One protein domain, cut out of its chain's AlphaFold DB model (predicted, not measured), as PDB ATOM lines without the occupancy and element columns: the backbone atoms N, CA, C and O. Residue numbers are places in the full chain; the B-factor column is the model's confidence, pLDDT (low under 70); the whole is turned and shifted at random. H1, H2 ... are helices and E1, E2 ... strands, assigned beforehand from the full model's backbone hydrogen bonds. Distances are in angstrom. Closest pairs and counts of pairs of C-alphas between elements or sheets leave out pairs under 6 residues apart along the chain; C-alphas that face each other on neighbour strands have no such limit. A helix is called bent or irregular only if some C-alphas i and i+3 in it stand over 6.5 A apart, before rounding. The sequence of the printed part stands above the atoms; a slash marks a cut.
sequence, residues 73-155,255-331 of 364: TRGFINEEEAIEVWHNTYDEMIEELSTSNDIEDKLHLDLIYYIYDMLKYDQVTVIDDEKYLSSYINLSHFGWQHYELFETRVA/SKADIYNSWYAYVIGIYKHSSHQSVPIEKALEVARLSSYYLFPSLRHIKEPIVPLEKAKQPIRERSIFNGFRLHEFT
ATOM      1  N   THR A  73     142.713 163.448 160.672       89.00
ATOM      2  CA  THR A  73     142.414 162.441 161.690       89.00
ATOM      3  C   THR A  73     143.424 161.306 161.585       89.00
ATOM      4  O   THR A  73     143.727 160.836 160.486       89.00
ATOM      5  N   ARG A  74     143.959 160.867 162.725       90.94
ATOM      6  CA  ARG A  74     144.943 159.782 162.816       90.94
ATOM      7  C   ARG A  74     144.751 158.970 164.093       90.94
ATOM      8  O   ARG A  74     143.949 159.307 164.956       90.94
ATOM      9  N   GLY A  75     145.480 157.864 164.200       91.12
ATOM     10  CA  GLY A  75     145.528 157.094 165.442       91.12
ATOM     11  C   GLY A  75     146.340 157.819 166.503       91.12
ATOM     12  O   GLY A  75     147.187 158.657 166.168       91.12
ATOM     13  N   PHE A  76     146.081 157.482 167.763       93.69
ATOM     14  CA  PHE A  76     146.950 157.883 168.861       93.69
ATOM     15  C   PHE A  76     148.336 157.257 168.694       93.69
ATOM     16  O   PHE A  76     148.470 156.137 168.194       93.69
ATOM     17  N   ILE A  77     149.365 157.989 169.107       94.00
ATOM     18  CA  ILE A  77     150.753 157.526 169.129       94.00
ATOM     19  C   ILE A  77     150.928 156.470 170.226       94.00
ATOM     20  O   ILE A  77     151.595 155.457 170.016       94.00
ATOM     21  N   ASN A  78     150.320 156.705 171.388       93.81
ATOM     22  CA  ASN A  78     150.358 155.846 172.566       93.81
ATOM     23  C   ASN A  78     149.131 156.114 173.463       93.81
ATOM     24  O   ASN A  78     148.275 156.939 173.142       93.81
ATOM     25  N   GLU A  79     149.035 155.388 174.577       94.50
ATOM     26  CA  GLU A  79     147.956 155.547 175.562       94.50
ATOM     27  C   GLU A  79     148.003 156.909 176.272       94.50
ATOM     28  O   GLU A  79     146.959 157.503 176.521       94.50
ATOM     29  N   GLU A  80     149.202 157.445 176.516       96.44
ATOM     30  CA  GLU A  80     149.397 158.761 177.139       96.44
ATOM     31  C   GLU A  80     148.780 159.885 176.296       96.44
ATOM     32  O   GLU A  80     148.050 160.711 176.835       96.44
ATOM     33  N   GLU A  81     148.982 159.877 174.971       96.06
ATOM     34  CA  GLU A  81     148.345 160.845 174.071       96.06
ATOM     35  C   GLU A  81     146.819 160.702 174.093       96.06
ATOM     36  O   GLU A  81     146.111 161.702 174.034       96.06
ATOM     37  N   ALA A  82     146.285 159.482 174.179       95.19
ATOM     38  CA  ALA A  82     144.836 159.287 174.230       95.19
ATOM     39  C   ALA A  82     144.221 159.914 175.493       95.19
ATOM     40  O   ALA A  82     143.172 160.554 175.410       95.19
ATOM     41  N   ILE A  83     144.891 159.761 176.639       96.69
ATOM     42  CA  ILE A  83     144.484 160.345 177.922       96.69
ATOM     43  C   ILE A  83     144.624 161.874 177.886       96.69
ATOM     44  O   ILE A  83     143.676 162.574 178.232       96.69
ATOM     45  N   GLU A  84     145.754 162.399 177.402       96.00
ATOM     46  CA  GLU A  84     145.985 163.844 177.230       96.00
ATOM     47  C   GLU A  84     144.894 164.487 176.361       96.00
ATOM     48  O   GLU A  84     144.304 165.499 176.730       96.00
ATOM     49  N   VAL A  85     144.575 163.874 175.218       96.38
ATOM     50  CA  VAL A  85     143.553 164.389 174.297       96.38
ATOM     51  C   VAL A  85     142.153 164.316 174.906       96.38
ATOM     52  O   VAL A  85     141.336 165.199 174.644       96.38
ATOM     53  N   TRP A  86     141.856 163.300 175.719       96.81
ATOM     54  CA  TRP A  86     140.589 163.227 176.448       96.81
ATOM     55  C   TRP A  86     140.456 164.363 177.464       96.81
ATOM     56  O   TRP A  86     139.432 165.042 177.454       96.81
ATOM     57  N   HIS A  87     141.504 164.621 178.249       94.94
ATOM     58  CA  HIS A  87     141.556 165.736 179.197       94.94
ATOM     59  C   HIS A  87     141.366 167.081 178.486       94.94
ATOM     60  O   HIS A  87     140.445 167.828 178.810       94.94
ATOM     61  N   ASN A  88     142.119 167.320 177.408       93.00
ATOM     62  CA  ASN A  88     141.970 168.524 176.583       93.00
ATOM     63  C   ASN A  88     140.562 168.674 175.976       93.00
ATOM     64  O   ASN A  88     140.140 169.786 175.671       93.00
ATOM     65  N   THR A  89     139.839 167.571 175.758       93.88
ATOM     66  CA  THR A  89     138.489 167.597 175.175       93.88
ATOM     67  C   THR A  89     137.399 167.828 176.229       93.88
ATOM     68  O   THR A  89     136.384 168.445 175.907       93.88
ATOM     69  N   TYR A  90     137.565 167.315 177.454       94.81
ATOM     70  CA  TYR A  90     136.464 167.192 178.414       94.81
ATOM     71  C   TYR A  90     136.703 167.786 179.806       94.81
ATOM     72  O   TYR A  90     135.717 167.918 180.523       94.81
ATOM     73  N   ASP A  91     137.919 168.158 180.214       93.56
ATOM     74  CA  ASP A  91     138.187 168.567 181.608       93.56
ATOM     75  C   ASP A  91     137.309 169.734 182.075       93.56
ATOM     76  O   ASP A  91     136.654 169.627 183.113       93.56
ATOM     77  N   GLU A  92     137.223 170.802 181.276       91.12
ATOM     78  CA  GLU A  92     136.364 171.958 181.577       91.12
ATOM     79  C   GLU A  92     134.895 171.533 181.728       91.12
ATOM     80  O   GLU A  92     134.207 171.909 182.675       91.12
ATOM     81  N   MET A  93     134.424 170.661 180.833       91.56
ATOM     82  CA  MET A  93     133.055 170.151 180.850       91.56
ATOM     83  C   MET A  93     132.792 169.252 182.066       91.56
ATOM     84  O   MET A  93     131.719 169.304 182.658       91.56
ATOM     85  N   ILE A  94     133.755 168.425 182.469       94.50
ATOM     86  CA  ILE A  94     133.627 167.556 183.643       94.50
ATOM     87  C   ILE A  94     133.540 168.389 184.917       94.50
ATOM     88  O   ILE A  94     132.728 168.061 185.785       94.50
ATOM     89  N   GLU A  95     134.345 169.447 185.039       92.50
ATOM     90  CA  GLU A  95     134.306 170.355 186.188       92.50
ATOM     91  C   GLU A  95     132.914 170.985 186.339       92.50
ATOM     92  O   GLU A  95     132.316 170.922 187.419       92.50
ATOM     93  N   GLU A  96     132.352 171.495 185.241       90.81
ATOM     94  CA  GLU A  96     131.001 172.060 185.210       90.81
ATOM     95  C   GLU A  96     129.936 171.023 185.605       90.81
ATOM     96  O   GLU A  96     129.147 171.247 186.530       90.81
ATOM     97  N   LEU A  97     129.939 169.852 184.959       91.75
ATOM     98  CA  LEU A  97     128.909 168.823 185.144       91.75
ATOM     99  C   LEU A  97     128.960 168.163 186.529       91.75
ATOM    100  O   LEU A  97     127.919 167.827 187.095       91.75
ATOM    101  N   SER A  98     130.153 167.989 187.103       89.56
ATOM    102  CA  SER A  98     130.349 167.276 188.377       89.56
ATOM    103  C   SER A  98     129.734 167.997 189.577       89.56
ATOM    104  O   SER A  98     129.453 167.373 190.602       89.56
ATOM    105  N   THR A  99     129.515 169.307 189.464       89.25
ATOM    106  CA  THR A  99     128.895 170.118 190.522       89.25
ATOM    107  C   THR A  99     127.373 170.214 190.385       89.25
ATOM    108  O   THR A  99     126.697 170.702 191.297       89.25
ATOM    109  N   SER A 100     126.815 169.712 189.279       89.62
ATOM    110  CA  SER A 100     125.391 169.798 188.982       89.62
ATOM    111  C   SER A 100     124.566 168.694 189.646       89.62
ATOM    112  O   SER A 100     124.959 167.531 189.770       89.62
ATOM    113  N   ASN A 101     123.350 169.062 190.048       86.44
ATOM    114  CA  ASN A 101     122.339 168.115 190.511       86.44
ATOM    115  C   ASN A 101     121.353 167.701 189.410       86.44
ATOM    116  O   ASN A 101     120.503 166.844 189.679       86.44
ATOM    117  N   ASP A 102     121.464 168.271 188.208       88.81
ATOM    118  CA  ASP A 102     120.594 167.945 187.084       88.81
ATOM    119  C   ASP A 102     120.823 166.500 186.608       88.81
ATOM    120  O   ASP A 102     121.941 165.979 186.589       88.81
ATOM    121  N   ILE A 103     119.735 165.814 186.257       85.06
ATOM    122  CA  ILE A 103     119.805 164.456 185.715       85.06
ATOM    123  C   ILE A 103     120.452 164.442 184.326       85.06
ATOM    124  O   ILE A 103     121.120 163.474 183.984       85.06
ATOM    125  N   GLU A 104     120.263 165.496 183.535       84.31
ATOM    126  CA  GLU A 104     120.867 165.665 182.215       84.31
ATOM    127  C   GLU A 104     122.386 165.725 182.323       84.31
ATOM    128  O   GLU A 104     123.076 164.994 181.613       84.31
ATOM    129  N   ASP A 105     122.887 166.504 183.278       89.62
ATOM    130  CA  ASP A 105     124.320 166.674 183.488       89.62
ATOM    131  C   ASP A 105     124.974 165.382 183.978       89.62
ATOM    132  O   ASP A 105     126.046 165.005 183.510       89.62
ATOM    133  N   LYS A 106     124.282 164.622 184.837       89.19
ATOM    134  CA  LYS A 106     124.730 163.286 185.265       89.19
ATOM    135  C   LYS A 106     124.797 162.298 184.103       89.19
ATOM    136  O   LYS A 106     125.774 161.571 183.976       89.19
ATOM    137  N   LEU A 107     123.786 162.287 183.234       89.50
ATOM    138  CA  LEU A 107     123.776 161.427 182.046       89.50
ATOM    139  C   LEU A 107     124.849 161.836 181.026       89.50
ATOM    140  O   LEU A 107     125.383 160.982 180.316       89.50
ATOM    141  N   HIS A 108     125.169 163.127 180.948       90.56
ATOM    142  CA  HIS A 108     126.260 163.624 180.120       90.56
ATOM    143  C   HIS A 108     127.617 163.197 180.685       90.56
ATOM    144  O   HIS A 108     128.469 162.709 179.945       90.56
ATOM    145  N   LEU A 109     127.787 163.278 182.001       93.25
ATOM    146  CA  LEU A 109     128.982 162.797 182.677       93.25
ATOM    147  C   LEU A 109     129.177 161.279 182.480       93.25
ATOM    148  O   LEU A 109     130.280 160.839 182.157       93.25
ATOM    149  N   ASP A 110     128.099 160.489 182.559       92.88
ATOM    150  CA  ASP A 110     128.120 159.052 182.245       92.88
ATOM    151  C   ASP A 110     128.599 158.787 180.807       92.88
ATOM    152  O   ASP A 110     129.398 157.879 180.574       92.88
ATOM    153  N   LEU A 111     128.148 159.586 179.829       94.31
ATOM    154  CA  LEU A 111     128.618 159.495 178.443       94.31
ATOM    155  C   LEU A 111     130.122 159.775 178.335       94.31
ATOM    156  O   LEU A 111     130.828 159.025 177.661       94.31
ATOM    157  N   ILE A 112     130.608 160.835 178.981       95.25
ATOM    158  CA  ILE A 112     132.016 161.248 178.924       95.25
ATOM    159  C   ILE A 112     132.928 160.158 179.504       95.25
ATOM    160  O   ILE A 112     133.924 159.786 178.875       95.25
ATOM    161  N   TYR A 113     132.561 159.578 180.650       95.75
ATOM    162  CA  TYR A 113     133.302 158.457 181.233       95.75
ATOM    163  C   TYR A 113     133.187 157.179 180.401       95.75
ATOM    164  O   TYR A 113     134.160 156.441 180.259       95.75
ATOM    165  N   TYR A 114     132.045 156.930 179.762       95.75
ATOM    166  CA  TYR A 114     131.939 155.805 178.837       95.75
ATOM    167  C   TYR A 114     132.844 155.977 177.606       95.75
ATOM    168  O   TYR A 114     133.425 155.009 177.112       95.75
ATOM    169  N   ILE A 115     133.012 157.211 177.119       94.12
ATOM    170  CA  ILE A 115     133.964 157.533 176.048       94.12
ATOM    171  C   ILE A 115     135.409 157.316 176.518       94.12
ATOM    172  O   ILE A 115     136.206 156.785 175.743       94.12
ATOM    173  N   TYR A 116     135.733 157.630 177.778       95.44
ATOM    174  CA  TYR A 116     137.039 157.315 178.373       95.44
ATOM    175  C   TYR A 116     137.358 155.808 178.275       95.44
ATOM    176  O   TYR A 116     138.390 155.410 177.732       95.44
ATOM    177  N   ASP A 117     136.410 154.944 178.656       94.25
ATOM    178  CA  ASP A 117     136.535 153.477 178.539       94.25
ATOM    179  C   ASP A 117     136.645 152.971 177.084       94.25
ATOM    180  O   ASP A 117     136.962 151.798 176.810       94.25
ATOM    181  N   MET A 118     136.339 153.843 176.125       92.38
ATOM    182  CA  MET A 118     136.400 153.584 174.695       92.38
ATOM    183  C   MET A 118     137.613 154.208 174.001       92.38
ATOM    184  O   MET A 118     137.764 153.973 172.801       92.38
ATOM    185  N   LEU A 119     138.513 154.899 174.711       93.00
ATOM    186  CA  LEU A 119     139.646 155.613 174.104       93.00
ATOM    187  C   LEU A 119     140.504 154.745 173.185       93.00
ATOM    188  O   LEU A 119     140.874 155.175 172.098       93.00
ATOM    189  N   LYS A 120     140.737 153.477 173.544       90.94
ATOM    190  CA  LYS A 120     141.507 152.538 172.706       90.94
ATOM    191  C   LYS A 120     140.928 152.301 171.300       90.94
ATOM    192  O   LYS A 120     141.612 151.747 170.444       90.94
ATOM    193  N   TYR A 121     139.663 152.656 171.080       90.50
ATOM    194  CA  TYR A 121     138.974 152.539 169.797       90.50
ATOM    195  C   TYR A 121     138.907 153.853 169.013       90.50
ATOM    196  O   TYR A 121     138.557 153.830 167.830       90.50
ATOM    197  N   ASP A 122     139.176 154.981 169.664       91.75
ATOM    198  CA  ASP A 122     139.001 156.308 169.089       91.75
ATOM    199  C   ASP A 122     140.235 156.743 168.277       91.75
ATOM    200  O   ASP A 122     141.211 156.007 168.089       91.75
ATOM    201  N   GLN A 123     140.160 157.953 167.743       92.50
ATOM    202  CA  GLN A 123     141.190 158.620 166.970       92.50
ATOM    203  C   GLN A 123     141.376 160.043 167.486       92.50
ATOM    204  O   GLN A 123     140.467 160.636 168.065       92.50
ATOM    205  N   VAL A 124     142.530 160.624 167.184       94.12
ATOM    206  CA  VAL A 124     142.757 162.055 167.370       94.12
ATOM    207  C   VAL A 124     142.469 162.781 166.065       94.12
ATOM    208  O   VAL A 124     142.939 162.385 164.992       94.12
ATOM    209  N   THR A 125     141.686 163.848 166.156       92.50
ATOM    210  CA  THR A 125     141.545 164.836 165.091       92.50
ATOM    211  C   THR A 125     142.330 166.073 165.481       92.50
ATOM    212  O   THR A 125     142.109 166.645 166.545       92.50
ATOM    213  N   VAL A 126     143.253 166.459 164.609       92.88
ATOM    214  CA  VAL A 126     144.070 167.657 164.760       92.88
ATOM    215  C   VAL A 126     143.423 168.779 163.959       92.88
ATOM    216  O   VAL A 126     143.106 168.564 162.788       92.88
ATOM    217  N   ILE A 127     143.215 169.941 164.573       91.25
ATOM    218  CA  ILE A 127     142.670 171.156 163.954       91.25
ATOM    219  C   ILE A 127     143.617 172.296 164.313       91.25
ATOM    220  O   ILE A 127     143.745 172.603 165.488       91.25
ATOM    221  N   ASP A 128     144.281 172.904 163.326       89.94
ATOM    222  CA  ASP A 128     145.263 173.976 163.570       89.94
ATOM    223  C   ASP A 128     146.262 173.637 164.708       89.94
ATOM    224  O   ASP A 128     146.552 174.459 165.568       89.94
ATOM    225  N   ASP A 129     146.765 172.394 164.701       87.88
ATOM    226  CA  ASP A 129     147.681 171.778 165.684       87.88
ATOM    227  C   ASP A 129     147.087 171.428 167.065       87.88
ATOM    228  O   ASP A 129     147.699 170.658 167.811       87.88
ATOM    229  N   GLU A 130     145.856 171.851 167.356       92.31
ATOM    230  CA  GLU A 130     145.100 171.432 168.541       92.31
ATOM    231  C   GLU A 130     144.523 170.026 168.365       92.31
ATOM    232  O   GLU A 130     144.052 169.653 167.285       92.31
ATOM    233  N   LYS A 131     144.551 169.221 169.429       94.56
ATOM    234  CA  LYS A 131     144.160 167.808 169.391       94.56
ATOM    235  C   LYS A 131     142.851 167.577 170.132       94.56
ATOM    236  O   LYS A 131     142.757 167.833 171.326       94.56
ATOM    237  N   TYR A 132     141.898 166.964 169.442       93.88
ATOM    238  CA  TYR A 132     140.596 166.602 169.994       93.88
ATOM    239  C   TYR A 132     140.272 165.139 169.721       93.88
ATOM    240  O   TYR A 132     140.748 164.545 168.745       93.88
ATOM    241  N   LEU A 133     139.388 164.566 170.535       93.56
ATOM    242  CA  LEU A 133     138.820 163.256 170.236       93.56
ATOM    243  C   LEU A 133     137.968 163.309 168.961       93.56
ATOM    244  O   LEU A 133     137.090 164.160 168.786       93.56
ATOM    245  N   SER A 134     138.211 162.365 168.052       91.19
ATOM    246  CA  SER A 134     137.454 162.240 166.806       91.19
ATOM    247  C   SER A 134     135.988 161.908 167.081       91.19
ATOM    248  O   SER A 134     135.097 162.476 166.441       91.19
ATOM    249  N   SER A 135     135.713 161.029 168.054       89.56
ATOM    250  CA  SER A 135     134.343 160.734 168.474       89.56
ATOM    251  C   SER A 135     133.610 161.993 168.932       89.56
ATOM    252  O   SER A 135     132.514 162.236 168.438       89.56
ATOM    253  N   TYR A 136     134.229 162.835 169.765       91.06
ATOM    254  CA  TYR A 136     133.644 164.094 170.235       91.06
ATOM    255  C   TYR A 136     133.226 164.997 169.071       91.06
ATOM    256  O   TYR A 136     132.058 165.369 168.965       91.06
ATOM    257  N   ILE A 137     134.140 165.283 168.138       90.50
ATOM    258  CA  ILE A 137     133.848 166.157 166.989       90.50
ATOM    259  C   ILE A 137     132.671 165.617 166.169       90.50
ATOM    260  O   ILE A 137     131.762 166.367 165.804       90.50
ATOM    261  N   ASN A 138     132.669 164.314 165.876       90.00
ATOM    262  CA  ASN A 138     131.622 163.712 165.058       90.00
ATOM    263  C   ASN A 138     130.282 163.624 165.808       90.00
ATOM    264  O   ASN A 138     129.242 163.937 165.226       90.00
ATOM    265  N   LEU A 139     130.290 163.226 167.082       92.31
ATOM    266  CA  LEU A 139     129.090 163.132 167.913       92.31
ATOM    267  C   LEU A 139     128.445 164.504 168.096       92.31
ATOM    268  O   LEU A 139     127.240 164.623 167.902       92.31
ATOM    269  N   SER A 140     129.236 165.542 168.366       91.19
ATOM    270  CA  SER A 140     128.746 166.916 168.496       91.19
ATOM    271  C   SER A 140     128.160 167.432 167.177       91.19
ATOM    272  O   SER A 140     127.030 167.925 167.149       91.19
ATOM    273  N   HIS A 141     128.872 167.254 166.055       90.06
ATOM    274  CA  HIS A 141     128.415 167.716 164.738       90.06
ATOM    275  C   HIS A 141     127.108 167.050 164.290       90.06
ATOM    276  O   HIS A 141     126.136 167.730 163.952       90.06
ATOM    277  N   PHE A 142     127.072 165.713 164.283       91.94
ATOM    278  CA  PHE A 142     125.883 164.979 163.854       91.94
ATOM    279  C   PHE A 142     124.774 165.032 164.905       91.94
ATOM    280  O   PHE A 142     123.601 164.973 164.539       91.94
ATOM    281  N   GLY A 143     125.117 165.160 166.188       94.06
ATOM    282  CA  GLY A 143     124.161 165.304 167.280       94.06
ATOM    283  C   GLY A 143     123.325 166.564 167.112       94.06
ATOM    284  O   GLY A 143     122.099 166.472 167.055       94.06
ATOM    285  N   TRP A 144     123.974 167.713 166.898       92.38
ATOM    286  CA  TRP A 144     123.283 168.979 166.637       92.38
ATOM    287  C   TRP A 144     122.310 168.882 165.453       92.38
ATOM    288  O   TRP A 144     121.143 169.252 165.567       92.38
ATOM    289  N   GLN A 145     122.744 168.282 164.342       92.94
ATOM    290  CA  GLN A 145     121.886 168.088 163.168       92.94
ATOM    291  C   GLN A 145     120.661 167.211 163.474       92.94
ATOM    292  O   GLN A 145     119.560 167.493 163.002       92.94
ATOM    293  N   HIS A 146     120.811 166.158 164.283       95.19
ATOM    294  CA  HIS A 146     119.677 165.321 164.686       95.19
ATOM    295  C   HIS A 146     118.734 166.035 165.659       95.19
ATOM    296  O   HIS A 146     117.518 165.843 165.563       95.19
ATOM    297  N   TYR A 147     119.269 166.864 166.556       93.75
ATOM    298  CA  TYR A 147     118.478 167.707 167.449       93.75
ATOM    299  C   TYR A 147     117.616 168.705 166.660       93.75
ATOM    300  O   TYR A 147     116.396 168.729 166.829       93.75
ATOM    301  N   GLU A 148     118.201 169.438 165.705       92.88
ATOM    302  CA  GLU A 148     117.463 170.383 164.850       92.88
ATOM    303  C   GLU A 148     116.334 169.701 164.060       92.88
ATOM    304  O   GLU A 148     115.231 170.243 163.920       92.88
ATOM    305  N   LEU A 149     116.573 168.487 163.552       90.50
ATOM    306  CA  LEU A 149     115.545 167.709 162.855       90.50
ATOM    307  C   LEU A 149     114.426 167.266 163.787       90.50
ATOM    308  O   LEU A 149     113.259 167.277 163.388       90.50
ATOM    309  N   PHE A 150     114.770 166.859 165.006       92.50
ATOM    310  CA  PHE A 150     113.790 166.487 166.013       92.50
ATOM    311  C   PHE A 150     112.894 167.674 166.369       92.50
ATOM    312  O   PHE A 150     111.669 167.547 166.291       92.50
ATOM    313  N   GLU A 151     113.482 168.837 166.648       89.94
ATOM    314  CA  GLU A 151     112.741 170.067 166.944       89.94
ATOM    315  C   GLU A 151     111.870 170.501 165.763       89.94
ATOM    316  O   GLU A 151     110.672 170.751 165.924       89.94
ATOM    317  N   THR A 152     112.414 170.461 164.542       86.62
ATOM    318  CA  THR A 152     111.649 170.720 163.311       86.62
ATOM    319  C   THR A 152     110.449 169.779 163.206       86.62
ATOM    320  O   THR A 152     109.325 170.204 162.927       86.62
ATOM    321  N   ARG A 153     110.648 168.482 163.470       85.31
ATOM    322  CA  ARG A 153     109.577 167.482 163.427       85.31
ATOM    323  C   ARG A 153     108.529 167.705 164.519       85.31
ATOM    324  O   ARG A 153     107.347 167.453 164.269       85.31
ATOM    325  N   VAL A 154     108.927 168.151 165.707       84.75
ATOM    326  CA  VAL A 154     108.013 168.479 166.809       84.75
ATOM    327  C   VAL A 154     107.200 169.735 166.488       84.75
ATOM    328  O   VAL A 154     105.982 169.724 166.678       84.75
ATOM    329  N   ALA A 155     107.831 170.782 165.953       82.88
ATOM    330  CA  ALA A 155     107.158 172.005 165.517       82.88
ATOM    331  C   ALA A 155     106.104 171.706 164.439       82.88
ATOM    332  O   ALA A 155     104.950 172.124 164.554       82.88
ATOM    333  N   SER A 255     108.590 159.705 161.382       85.88
ATOM    334  CA  SER A 255     108.249 159.619 162.798       85.88
ATOM    335  C   SER A 255     109.457 159.965 163.675       85.88
ATOM    336  O   SER A 255     110.599 159.931 163.222       85.88
ATOM    337  N   LYS A 256     109.221 160.249 164.963       89.06
ATOM    338  CA  LYS A 256     110.307 160.458 165.940       89.06
ATOM    339  C   LYS A 256     111.244 159.248 166.022       89.06
ATOM    340  O   LYS A 256     112.457 159.412 166.026       89.06
ATOM    341  N   ALA A 257     110.681 158.039 165.985       90.56
ATOM    342  CA  ALA A 257     111.449 156.798 165.996       90.56
ATOM    343  C   ALA A 257     112.418 156.685 164.806       90.56
ATOM    344  O   ALA A 257     113.460 156.050 164.924       90.56
ATOM    345  N   ASP A 258     112.110 157.315 163.670       91.44
ATOM    346  CA  ASP A 258     112.991 157.304 162.499       91.44
ATOM    347  C   ASP A 258     114.217 158.192 162.717       91.44
ATOM    348  O   ASP A 258     115.321 157.810 162.336       91.44
ATOM    349  N   ILE A 259     114.039 159.328 163.396       93.94
ATOM    350  CA  ILE A 259     115.134 160.218 163.800       93.94
ATOM    351  C   ILE A 259     116.007 159.527 164.858       93.94
ATOM    352  O   ILE A 259     117.230 159.549 164.744       93.94
ATOM    353  N   TYR A 260     115.399 158.832 165.825       95.06
ATOM    354  CA  TYR A 260     116.141 158.073 166.841       95.06
ATOM    355  C   TYR A 260     116.946 156.926 166.222       95.06
ATOM    356  O   TYR A 260     118.136 156.791 166.484       95.06
ATOM    357  N   ASN A 261     116.321 156.126 165.351       95.12
ATOM    358  CA  ASN A 261     117.009 155.054 164.625       95.12
ATOM    359  C   ASN A 261     118.164 155.603 163.777       95.12
ATOM    360  O   ASN A 261     119.227 154.986 163.729       95.12
ATOM    361  N   SER A 262     117.960 156.758 163.136       96.06
ATOM    362  CA  SER A 262     119.006 157.442 162.379       96.06
ATOM    363  C   SER A 262     120.166 157.847 163.274       96.06
ATOM    364  O   SER A 262     121.300 157.527 162.934       96.06
ATOM    365  N   TRP A 263     119.908 158.448 164.439       96.88
ATOM    366  CA  TRP A 263     120.969 158.807 165.382       96.88
ATOM    367  C   TRP A 263     121.836 157.598 165.749       96.88
ATOM    368  O   TRP A 263     123.055 157.630 165.592       96.88
ATOM    369  N   TYR A 264     121.204 156.481 166.116       97.00
ATOM    370  CA  TYR A 264     121.912 155.235 166.418       97.00
ATOM    371  C   TYR A 264     122.736 154.727 165.226       97.00
ATOM    372  O   TYR A 264     123.866 154.265 165.397       97.00
ATOM    373  N   ALA A 265     122.198 154.825 164.007       95.62
ATOM    374  CA  ALA A 265     122.914 154.466 162.788       95.62
ATOM    375  C   ALA A 265     124.127 155.369 162.527       95.62
ATOM    376  O   ALA A 265     125.169 154.859 162.118       95.62
ATOM    377  N   TYR A 266     124.033 156.672 162.803       94.75
ATOM    378  CA  TYR A 266     125.168 157.589 162.703       94.75
ATOM    379  C   TYR A 266     126.247 157.265 163.735       94.75
ATOM    380  O   TYR A 266     127.397 157.100 163.344       94.75
ATOM    381  N   VAL A 267     125.895 157.085 165.012       94.94
ATOM    382  CA  VAL A 267     126.868 156.751 166.067       94.94
ATOM    383  C   VAL A 267     127.603 155.450 165.754       94.94
ATOM    384  O   VAL A 267     128.833 155.404 165.750       94.94
ATOM    385  N   ILE A 268     126.872 154.395 165.388       93.94
ATOM    386  CA  ILE A 268     127.493 153.127 164.987       93.94
ATOM    387  C   ILE A 268     128.320 153.300 163.704       93.94
ATOM    388  O   ILE A 268     129.377 152.688 163.571       93.94
ATOM    389  N   GLY A 269     127.873 154.130 162.760       89.75
ATOM    390  CA  GLY A 269     128.620 154.469 161.549       89.75
ATOM    391  C   GLY A 269     129.956 155.157 161.844       89.75
ATOM    392  O   GLY A 269     130.969 154.764 161.267       89.75
ATOM    393  N   ILE A 270     129.973 156.114 162.779       87.88
ATOM    394  CA  ILE A 270     131.184 156.805 163.246       87.88
ATOM    395  C   ILE A 270     132.191 155.772 163.750       87.88
ATOM    396  O   ILE A 270     133.305 155.719 163.233       87.88
ATOM    397  N   TYR A 271     131.782 154.885 164.660       86.50
ATOM    398  CA  TYR A 271     132.674 153.861 165.212       86.50
ATOM    399  C   TYR A 271     133.018 152.733 164.231       86.50
ATOM    400  O   TYR A 271     134.046 152.090 164.405       86.50
ATOM    401  N   LYS A 272     132.224 152.481 163.183       82.50
ATOM    402  CA  LYS A 272     132.571 151.508 162.125       82.50
ATOM    403  C   LYS A 272     133.597 152.043 161.127       82.50
ATOM    404  O   LYS A 272     134.353 151.252 160.571       82.50
ATOM    405  N   HIS A 273     133.584 153.346 160.847       73.25
ATOM    406  CA  HIS A 273     134.389 153.944 159.774       73.25
ATOM    407  C   HIS A 273     135.565 154.790 160.264       73.25
ATOM    408  O   HIS A 273     136.515 154.982 159.509       73.25
ATOM    409  N   SER A 274     135.504 155.275 161.500       67.56
ATOM    410  CA  SER A 274     136.486 156.201 162.077       67.56
ATOM    411  C   SER A 274     137.305 155.558 163.194       67.56
ATOM    412  O   SER A 274     138.010 156.256 163.898       67.56
ATOM    413  N   SER A 275     137.203 154.248 163.411       68.44
ATOM    414  CA  SER A 275     138.035 153.545 164.388       68.44
ATOM    415  C   SER A 275     139.157 152.795 163.675       68.44
ATOM    416  O   SER A 275     138.967 152.238 162.593       68.44
ATOM    417  N   HIS A 276     140.345 152.757 164.283       69.88
ATOM    418  CA  HIS A 276     141.431 151.883 163.802       69.88
ATOM    419  C   HIS A 276     141.206 150.417 164.170       69.88
ATOM    420  O   HIS A 276     141.823 149.524 163.591       69.88
ATOM    421  N   GLN A 277     140.333 150.167 165.143       79.81
ATOM    422  CA  GLN A 277     140.014 148.848 165.664       79.81
ATOM    423  C   GLN A 277     138.505 148.646 165.671       79.81
ATOM    424  O   GLN A 277     137.760 149.540 166.054       79.81
ATOM    425  N   SER A 278     138.055 147.439 165.325       82.56
ATOM    426  CA  SER A 278     136.630 147.104 165.350       82.56
ATOM    427  C   SER A 278     136.046 147.298 166.751       82.56
ATOM    428  O   SER A 278     136.345 146.539 167.675       82.56
ATOM    429  N   VAL A 279     135.167 148.288 166.892       89.31
ATOM    430  CA  VAL A 279     134.428 148.543 168.129       89.31
ATOM    431  C   VAL A 279     133.303 147.516 168.271       89.31
ATOM    432  O   VAL A 279     132.546 147.325 167.313       89.31
ATOM    433  N   PRO A 280     133.146 146.860 169.436       91.88
ATOM    434  CA  PRO A 280     131.968 146.041 169.704       91.88
ATOM    435  C   PRO A 280     130.686 146.869 169.543       91.88
ATOM    436  O   PRO A 280     130.598 147.994 170.041       91.88
ATOM    437  N   ILE A 281     129.688 146.323 168.845       92.38
ATOM    438  CA  ILE A 281     128.450 147.051 168.520       92.38
ATOM    439  C   ILE A 281     127.705 147.448 169.795       92.38
ATOM    440  O   ILE A 281     127.117 148.522 169.846       92.38
ATOM    441  N   GLU A 282     127.775 146.620 170.832       94.31
ATOM    442  CA  GLU A 282     127.203 146.858 172.155       94.31
ATOM    443  C   GLU A 282     127.735 148.159 172.764       94.31
ATOM    444  O   GLU A 282     126.958 148.950 173.292       94.31
ATOM    445  N   LYS A 283     129.039 148.429 172.612       94.50
ATOM    446  CA  LYS A 283     129.647 149.673 173.099       94.50
ATOM    447  C   LYS A 283     129.178 150.889 172.307       94.50
ATOM    448  O   LYS A 283     128.816 151.910 172.878       94.50
ATOM    449  N   ALA A 284     129.123 150.774 170.981       93.94
ATOM    450  CA  ALA A 284     128.624 151.861 170.138       93.94
ATOM    451  C   ALA A 284     127.123 152.142 170.365       93.94
ATOM    452  O   ALA A 284     126.695 153.293 170.296       93.94
ATOM    453  N   LEU A 285     126.325 151.108 170.658       95.25
ATOM    454  CA  LEU A 285     124.921 151.252 171.054       95.25
ATOM    455  C   LEU A 285     124.776 151.995 172.374       95.25
ATOM    456  O   LEU A 285     123.868 152.812 172.505       95.25
ATOM    457  N   GLU A 286     125.665 151.734 173.323       95.06
ATOM    458  CA  GLU A 286     125.647 152.405 174.614       95.06
ATOM    459  C   GLU A 286     125.990 153.893 174.487       95.06
ATOM    460  O   GLU A 286     125.252 154.732 175.002       95.06
ATOM    461  N   VAL A 287     127.004 154.245 173.684       94.88
ATOM    462  CA  VAL A 287     127.275 155.650 173.328       94.88
ATOM    463  C   VAL A 287     126.050 156.288 172.679       94.88
ATOM    464  O   VAL A 287     125.652 157.391 173.053       94.88
ATOM    465  N   ALA A 288     125.415 155.598 171.725       95.50
ATOM    466  CA  ALA A 288     124.221 156.103 171.054       95.50
ATOM    467  C   ALA A 288     123.065 156.334 172.032       95.50
ATOM    468  O   ALA A 288     122.354 157.332 171.920       95.50
ATOM    469  N   ARG A 289     122.895 155.437 173.008       94.75
ATOM    470  CA  ARG A 289     121.879 155.534 174.053       94.75
ATOM    471  C   ARG A 289     122.140 156.718 174.975       94.75
ATOM    472  O   ARG A 289     121.262 157.570 175.089       94.75
ATOM    473  N   LEU A 290     123.327 156.807 175.569       93.06
ATOM    474  CA  LEU A 290     123.679 157.878 176.506       93.06
ATOM    475  C   LEU A 290     123.598 159.257 175.835       93.06
ATOM    476  O   LEU A 290     122.920 160.152 176.334       93.06
ATOM    477  N   SER A 291     124.160 159.401 174.633       93.38
ATOM    478  CA  SER A 291     124.061 160.649 173.858       93.38
ATOM    479  C   SER A 291     122.630 160.993 173.425       93.38
ATOM    480  O   SER A 291     122.272 162.167 173.336       93.38
ATOM    481  N   SER A 292     121.761 159.998 173.204       94.12
ATOM    482  CA  SER A 292     120.366 160.248 172.817       94.12
ATOM    483  C   SER A 292     119.542 160.949 173.899       94.12
ATOM    484  O   SER A 292     118.534 161.574 173.581       94.12
ATOM    485  N   TYR A 293     119.955 160.875 175.165       89.69
ATOM    486  CA  TYR A 293     119.259 161.510 176.285       89.69
ATOM    487  C   TYR A 293     119.368 163.031 176.286       89.69
ATOM    488  O   TYR A 293     118.421 163.718 176.686       89.69
ATOM    489  N   TYR A 294     120.503 163.529 175.802       83.56
ATOM    490  CA  TYR A 294     120.740 164.946 175.581       83.56
ATOM    491  C   TYR A 294     119.980 165.433 174.342       83.56
ATOM    492  O   TYR A 294     119.265 166.429 174.391       83.56
ATOM    493  N   LEU A 295     120.048 164.672 173.245       90.19
ATOM    494  CA  LEU A 295     119.424 165.064 171.978       90.19
ATOM    495  C   LEU A 295     117.896 164.957 171.995       90.19
ATOM    496  O   LEU A 295     117.210 165.720 171.319       90.19
ATOM    497  N   PHE A 296     117.339 163.993 172.728       91.88
ATOM    498  CA  PHE A 296     115.917 163.671 172.675       91.88
ATOM    499  C   PHE A 296     115.344 163.513 174.091       91.88
ATOM    500  O   PHE A 296     115.319 162.403 174.636       91.88
ATOM    501  N   PRO A 297     114.776 164.584 174.679       85.94
ATOM    502  CA  PRO A 297     114.297 164.568 176.063       85.94
ATOM    503  C   PRO A 297     113.306 163.441 176.387       85.94
ATOM    504  O   PRO A 297     113.285 162.906 177.494       85.94
ATOM    505  N   SER A 298     112.516 163.005 175.398       87.88
ATOM    506  CA  SER A 298     111.569 161.895 175.558       87.88
ATOM    507  C   SER A 298     112.213 160.521 175.776       87.88
ATOM    508  O   SER A 298     111.481 159.564 175.990       87.88
ATOM    509  N   LEU A 299     113.536 160.389 175.667       90.62
ATOM    510  CA  LEU A 299     114.234 159.106 175.790       90.62
ATOM    511  C   LEU A 299     114.926 158.902 177.135       90.62
ATOM    512  O   LEU A 299     115.316 157.783 177.437       90.62
ATOM    513  N   ARG A 300     115.036 159.941 177.969       86.81
ATOM    514  CA  ARG A 300     115.837 159.937 179.211       86.81
ATOM    515  C   ARG A 300     115.476 158.841 180.217       86.81
ATOM    516  O   ARG A 300     116.293 158.459 181.043       86.81
ATOM    517  N   HIS A 301     114.247 158.337 180.165       85.06
ATOM    518  CA  HIS A 301     113.747 157.284 181.054       85.06
ATOM    519  C   HIS A 301     113.904 155.866 180.477       85.06
ATOM    520  O   HIS A 301     113.577 154.889 181.152       85.06
ATOM    521  N   ILE A 302     114.376 155.728 179.235       87.06
ATOM    522  CA  ILE A 302     114.485 154.442 178.544       87.06
ATOM    523  C   ILE A 302     115.858 153.831 178.810       87.06
ATOM    524  O   ILE A 302     116.827 154.168 178.148       87.06
ATOM    525  N   LYS A 303     115.927 152.882 179.749       85.56
ATOM    526  CA  LYS A 303     117.191 152.240 180.151       85.56
ATOM    527  C   LYS A 303     117.848 151.392 179.060       85.56
ATOM    528  O   LYS A 303     119.065 151.267 179.060       85.56
ATOM    529  N   GLU A 304     117.058 150.833 178.151       87.44
ATOM    530  CA  GLU A 304     117.540 149.953 177.085       87.44
ATOM    531  C   GLU A 304     117.742 150.716 175.763       87.44
ATOM    532  O   GLU A 304     116.978 151.638 175.459       87.44
ATOM    533  N   PRO A 305     118.714 150.319 174.925       88.00
ATOM    534  CA  PRO A 305     118.844 150.827 173.562       88.00
ATOM    535  C   PRO A 305     117.537 150.697 172.759       88.00
ATOM    536  O   PRO A 305     116.932 149.627 172.692       88.00
ATOM    537  N   ILE A 306     117.128 151.767 172.069       92.06
ATOM    538  CA  ILE A 306     115.926 151.747 171.201       92.06
ATOM    539  C   ILE A 306     116.123 150.810 170.007       92.06
ATOM    540  O   ILE A 306     115.173 150.207 169.498       92.06
ATOM    541  N   VAL A 307     117.368 150.693 169.543       93.44
ATOM    542  CA  VAL A 307     117.762 149.750 168.503       93.44
ATOM    543  C   VAL A 307     118.315 148.492 169.172       93.44
ATOM    544  O   VAL A 307     119.370 148.571 169.802       93.44
ATOM    545  N   PRO A 308     117.669 147.323 169.012       93.31
ATOM    546  CA  PRO A 308     118.188 146.084 169.573       93.31
ATOM    547  C   PRO A 308     119.471 145.657 168.854       93.31
ATOM    548  O   PRO A 308     119.633 145.887 167.651       93.31
ATOM    549  N   LEU A 309     120.348 144.960 169.579       94.50
ATOM    550  CA  LEU A 309     121.656 144.513 169.092       94.50
ATOM    551  C   LEU A 309     121.586 143.771 167.749       94.50
ATOM    552  O   LEU A 309     122.338 144.082 166.826       94.50
ATOM    553  N   GLU A 310     120.644 142.837 167.601       92.69
ATOM    554  CA  GLU A 310     120.477 142.070 166.359       92.69
ATOM    555  C   GLU A 310     120.144 142.954 165.153       92.69
ATOM    556  O   GLU A 310     120.613 142.711 164.041       92.69
ATOM    557  N   LYS A 311     119.390 144.036 165.370       93.38
ATOM    558  CA  LYS A 311     119.103 145.012 164.321       93.38
ATOM    559  C   LYS A 311     120.343 145.852 164.012       93.38
ATOM    560  O   LYS A 311     120.654 146.049 162.846       93.38
ATOM    561  N   ALA A 312     121.096 146.282 165.025       92.75
ATOM    562  CA  ALA A 312     122.316 147.082 164.864       92.75
ATOM    563  C   ALA A 312     123.449 146.367 164.091       92.75
ATOM    564  O   ALA A 312     124.324 147.015 163.501       92.75
ATOM    565  N   LYS A 313     123.418 145.028 164.054       91.25
ATOM    566  CA  LYS A 313     124.313 144.194 163.233       91.25
ATOM    567  C   LYS A 313     124.035 144.300 161.731       91.25
ATOM    568  O   LYS A 313     124.928 144.021 160.932       91.25
ATOM    569  N   GLN A 314     122.839 144.726 161.326       91.75
ATOM    570  CA  GLN A 314     122.495 144.876 159.914       91.75
ATOM    571  C   GLN A 314     123.257 146.046 159.257       91.75
ATOM    572  O   GLN A 314     123.761 146.945 159.943       91.75
ATOM    573  N   PRO A 315     123.365 146.068 157.914       88.75
ATOM    574  CA  PRO A 315     123.974 147.186 157.204       88.75
ATOM    575  C   PRO A 315     123.258 148.513 157.488       88.75
ATOM    576  O   PRO A 315     122.031 148.576 157.518       88.75
ATOM    577  N   ILE A 316     124.031 149.591 157.636       89.94
ATOM    578  CA  ILE A 316     123.488 150.950 157.724       89.94
ATOM    579  C   ILE A 316     123.189 151.451 156.312       89.94
ATOM    580  O   ILE A 316     124.033 151.377 155.405       89.94
ATOM    581  N   ARG A 317     121.971 151.951 156.111       86.31
ATOM    582  CA  ARG A 317     121.479 152.432 154.821       86.31
ATOM    583  C   ARG A 317     120.682 153.713 154.998       86.31
ATOM    584  O   ARG A 317     119.978 153.899 155.974       86.31
ATOM    585  N   GLU A 318     120.789 154.615 154.027       85.88
ATOM    586  CA  GLU A 318     119.846 155.728 153.875       85.88
ATOM    587  C   GLU A 318     118.423 155.207 153.668       85.88
ATOM    588  O   GLU A 318     118.191 154.399 152.767       85.88
ATOM    589  N   ARG A 319     117.508 155.704 154.498       84.44
ATOM    590  CA  ARG A 319     116.078 155.414 154.468       84.44
ATOM    591  C   ARG A 319     115.312 156.467 153.674       84.44
ATOM    592  O   ARG A 319     114.498 156.130 152.808       84.44
ATOM    593  N   SER A 320     115.559 157.730 154.007       82.50
ATOM    594  CA  SER A 320     114.793 158.892 153.558       82.50
ATOM    595  C   SER A 320     115.628 160.167 153.647       82.50
ATOM    596  O   SER A 320     116.702 160.190 154.253       82.50
ATOM    597  N   ILE A 321     115.116 161.238 153.044       83.12
ATOM    598  CA  ILE A 321     115.609 162.596 153.282       83.12
ATOM    599  C   ILE A 321     114.526 163.370 154.010       83.12
ATOM    600  O   ILE A 321     113.369 163.329 153.609       83.12
ATOM    601  N   PHE A 322     114.912 164.096 155.053       84.44
ATOM    602  CA  PHE A 322     114.029 164.980 155.793       84.44
ATOM    603  C   PHE A 322     114.697 166.333 155.977       84.44
ATOM    604  O   PHE A 322     115.780 166.419 156.548       84.44
ATOM    605  N   ASN A 323     114.070 167.386 155.450       79.25
ATOM    606  CA  ASN A 323     114.614 168.746 155.478       79.25
ATOM    607  C   ASN A 323     116.065 168.846 154.948       79.25
ATOM    608  O   ASN A 323     116.885 169.597 155.464       79.25
ATOM    609  N   GLY A 324     116.398 168.056 153.924       75.62
ATOM    610  CA  GLY A 324     117.751 167.992 153.357       75.62
ATOM    611  C   GLY A 324     118.740 167.104 154.104       75.62
ATOM    612  O   GLY A 324     119.795 166.782 153.561       75.62
ATOM    613  N   PHE A 325     118.391 166.635 155.299       84.94
ATOM    614  CA  PHE A 325     119.206 165.693 156.044       84.94
ATOM    615  C   PHE A 325     118.884 164.246 155.666       84.94
ATOM    616  O   PHE A 325     117.722 163.870 155.503       84.94
ATOM    617  N   ARG A 326     119.919 163.413 155.537       88.00
ATOM    618  CA  ARG A 326     119.777 161.990 155.210       88.00
ATOM    619  C   ARG A 326     119.573 161.192 156.486       88.00
ATOM    620  O   ARG A 326     120.480 161.109 157.311       88.00
ATOM    621  N   LEU A 327     118.402 160.578 156.615       90.94
ATOM    622  CA  LEU A 327     118.109 159.671 157.715       90.94
ATOM    623  C   LEU A 327     118.562 158.258 157.362       90.94
ATOM    624  O   LEU A 327     118.353 157.778 156.241       90.94
ATOM    625  N   HIS A 328     119.167 157.583 158.333       92.94
ATOM    626  CA  HIS A 328     119.670 156.226 158.181       92.94
ATOM    627  C   HIS A 328     118.860 155.213 158.991       92.94
ATOM    628  O   HIS A 328     118.224 155.529 159.991       92.94
ATOM    629  N   GLU A 329     118.881 153.966 158.544       92.44
ATOM    630  CA  GLU A 329     118.331 152.835 159.270       92.44
ATOM    631  C   GLU A 329     119.218 151.602 159.106       92.44
ATOM    632  O   GLU A 329     120.063 151.519 158.210       92.44
ATOM    633  N   PHE A 330     119.003 150.635 159.989       92.38
ATOM    634  CA  PHE A 330     119.631 149.327 159.927       92.38
ATOM    635  C   PHE A 330     118.740 148.388 159.125       92.38
ATOM    636  O   PHE A 330     117.646 148.037 159.576       92.38
ATOM    637  N   THR A 331     119.187 148.037 157.923       87.75
ATOM    638  CA  THR A 331     118.474 147.103 157.057       87.75
ATOM    639  C   THR A 331     119.389 146.506 155.993       87.75
ATOM    640  O   THR A 331     120.289 147.157 155.453       87.75
TER     641      THR A 331
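What this domain is: This is residues 73 to 155 and 255 to 331 of the 364 residues of an uncharacterized protein of Candidatus Sulfurimonas baltica (UniProt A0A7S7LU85). A strand hairpin, E3 and E4, packs on one side of a body of helices: under it H4 runs side by side with H3, H5 crosses H4 on the side away from the strands, and H2, paired with H1 in a helical hairpin, packs on H5. A second strand hairpin, E1 and E2, packs on H1 and on residues 134 to 138 of H3, far from the first. The printed part has 160 residues, mostly helix, with six named helices and four named strands in the order H1 H2 E1 E2 H3 H4 H5 H6 E3 E4; both sheets are antiparallel pairs. It is compact, with a radius of gyration of the C-alphas of 15.6 A and spans of 43 by 37 by 30 A.

How they stand to each other: E3, residues 316 to 322, and E4, residues 325 to 330, form an antiparallel hairpin, with N 319 and O 327 within hydrogen-bond range at 2.8 A. H4, residues 256 to 273, comes closest to E4 at the C-alphas of Ser 262 and His 328, 4.4 A apart. H3, residues 134 to 155, touches H4 at a shallow tilt of 13 degrees, opposite ways, closest at C-alphas 146 and 263, 6.7 A. The hub is H5, residues 281 to 295. It touches H4 at a steep tilt of 48 degrees, closest at C-alphas 264 and 288, 5.3 A, and touches H3 with residue 295 alone, 5.3 A from C-alpha 147. H6, residues 309 to 312, touches H5, closest at C-alphas 309 and 282, 6.8 A. H2, residues 103 to 116, touches H5 at a shallow tilt of 31 degrees, closest at C-alphas 111 and 290, 5.5 A. H1, residues 79 to 98, forms a helical hairpin with H2, closest at C-alphas 97 and 105, 5.3 A; it is irregular, with C-alphas 89 and 92 8.0 A apart. E1, residues 124 to 127, and E2, residues 130 to 133, form an antiparallel hairpin, with N 125 and O 132 within hydrogen-bond range at 2.8 A. Every O i to N i+4 pair is within range in H2, H3 and H4, against 14 of 16 in H1 and 9 of 11 in H5; H6 is too short for one.

Where its parts are: H1 begins at C-alpha 79, (147.956, 155.547, 175.562), and E4 ends at C-alpha 330, (119.631, 149.327, 159.927). From first to last C-alpha H3 measures 31.9 A, H4 25.7 A, H1 24.7 A, H5 20.4 A, H2 20.0 A and E3 17.0 A.

The domain as a whole: The C-alphas farthest apart, of Asn 78 and Ala 155, are 46.7 A apart. Residues 156 to 254 are not printed; C-alphas 155 and 255 are 12.7 A apart across the cut. The link from H5 to H6 is long. Residues 274 to 276 have pLDDT under 70.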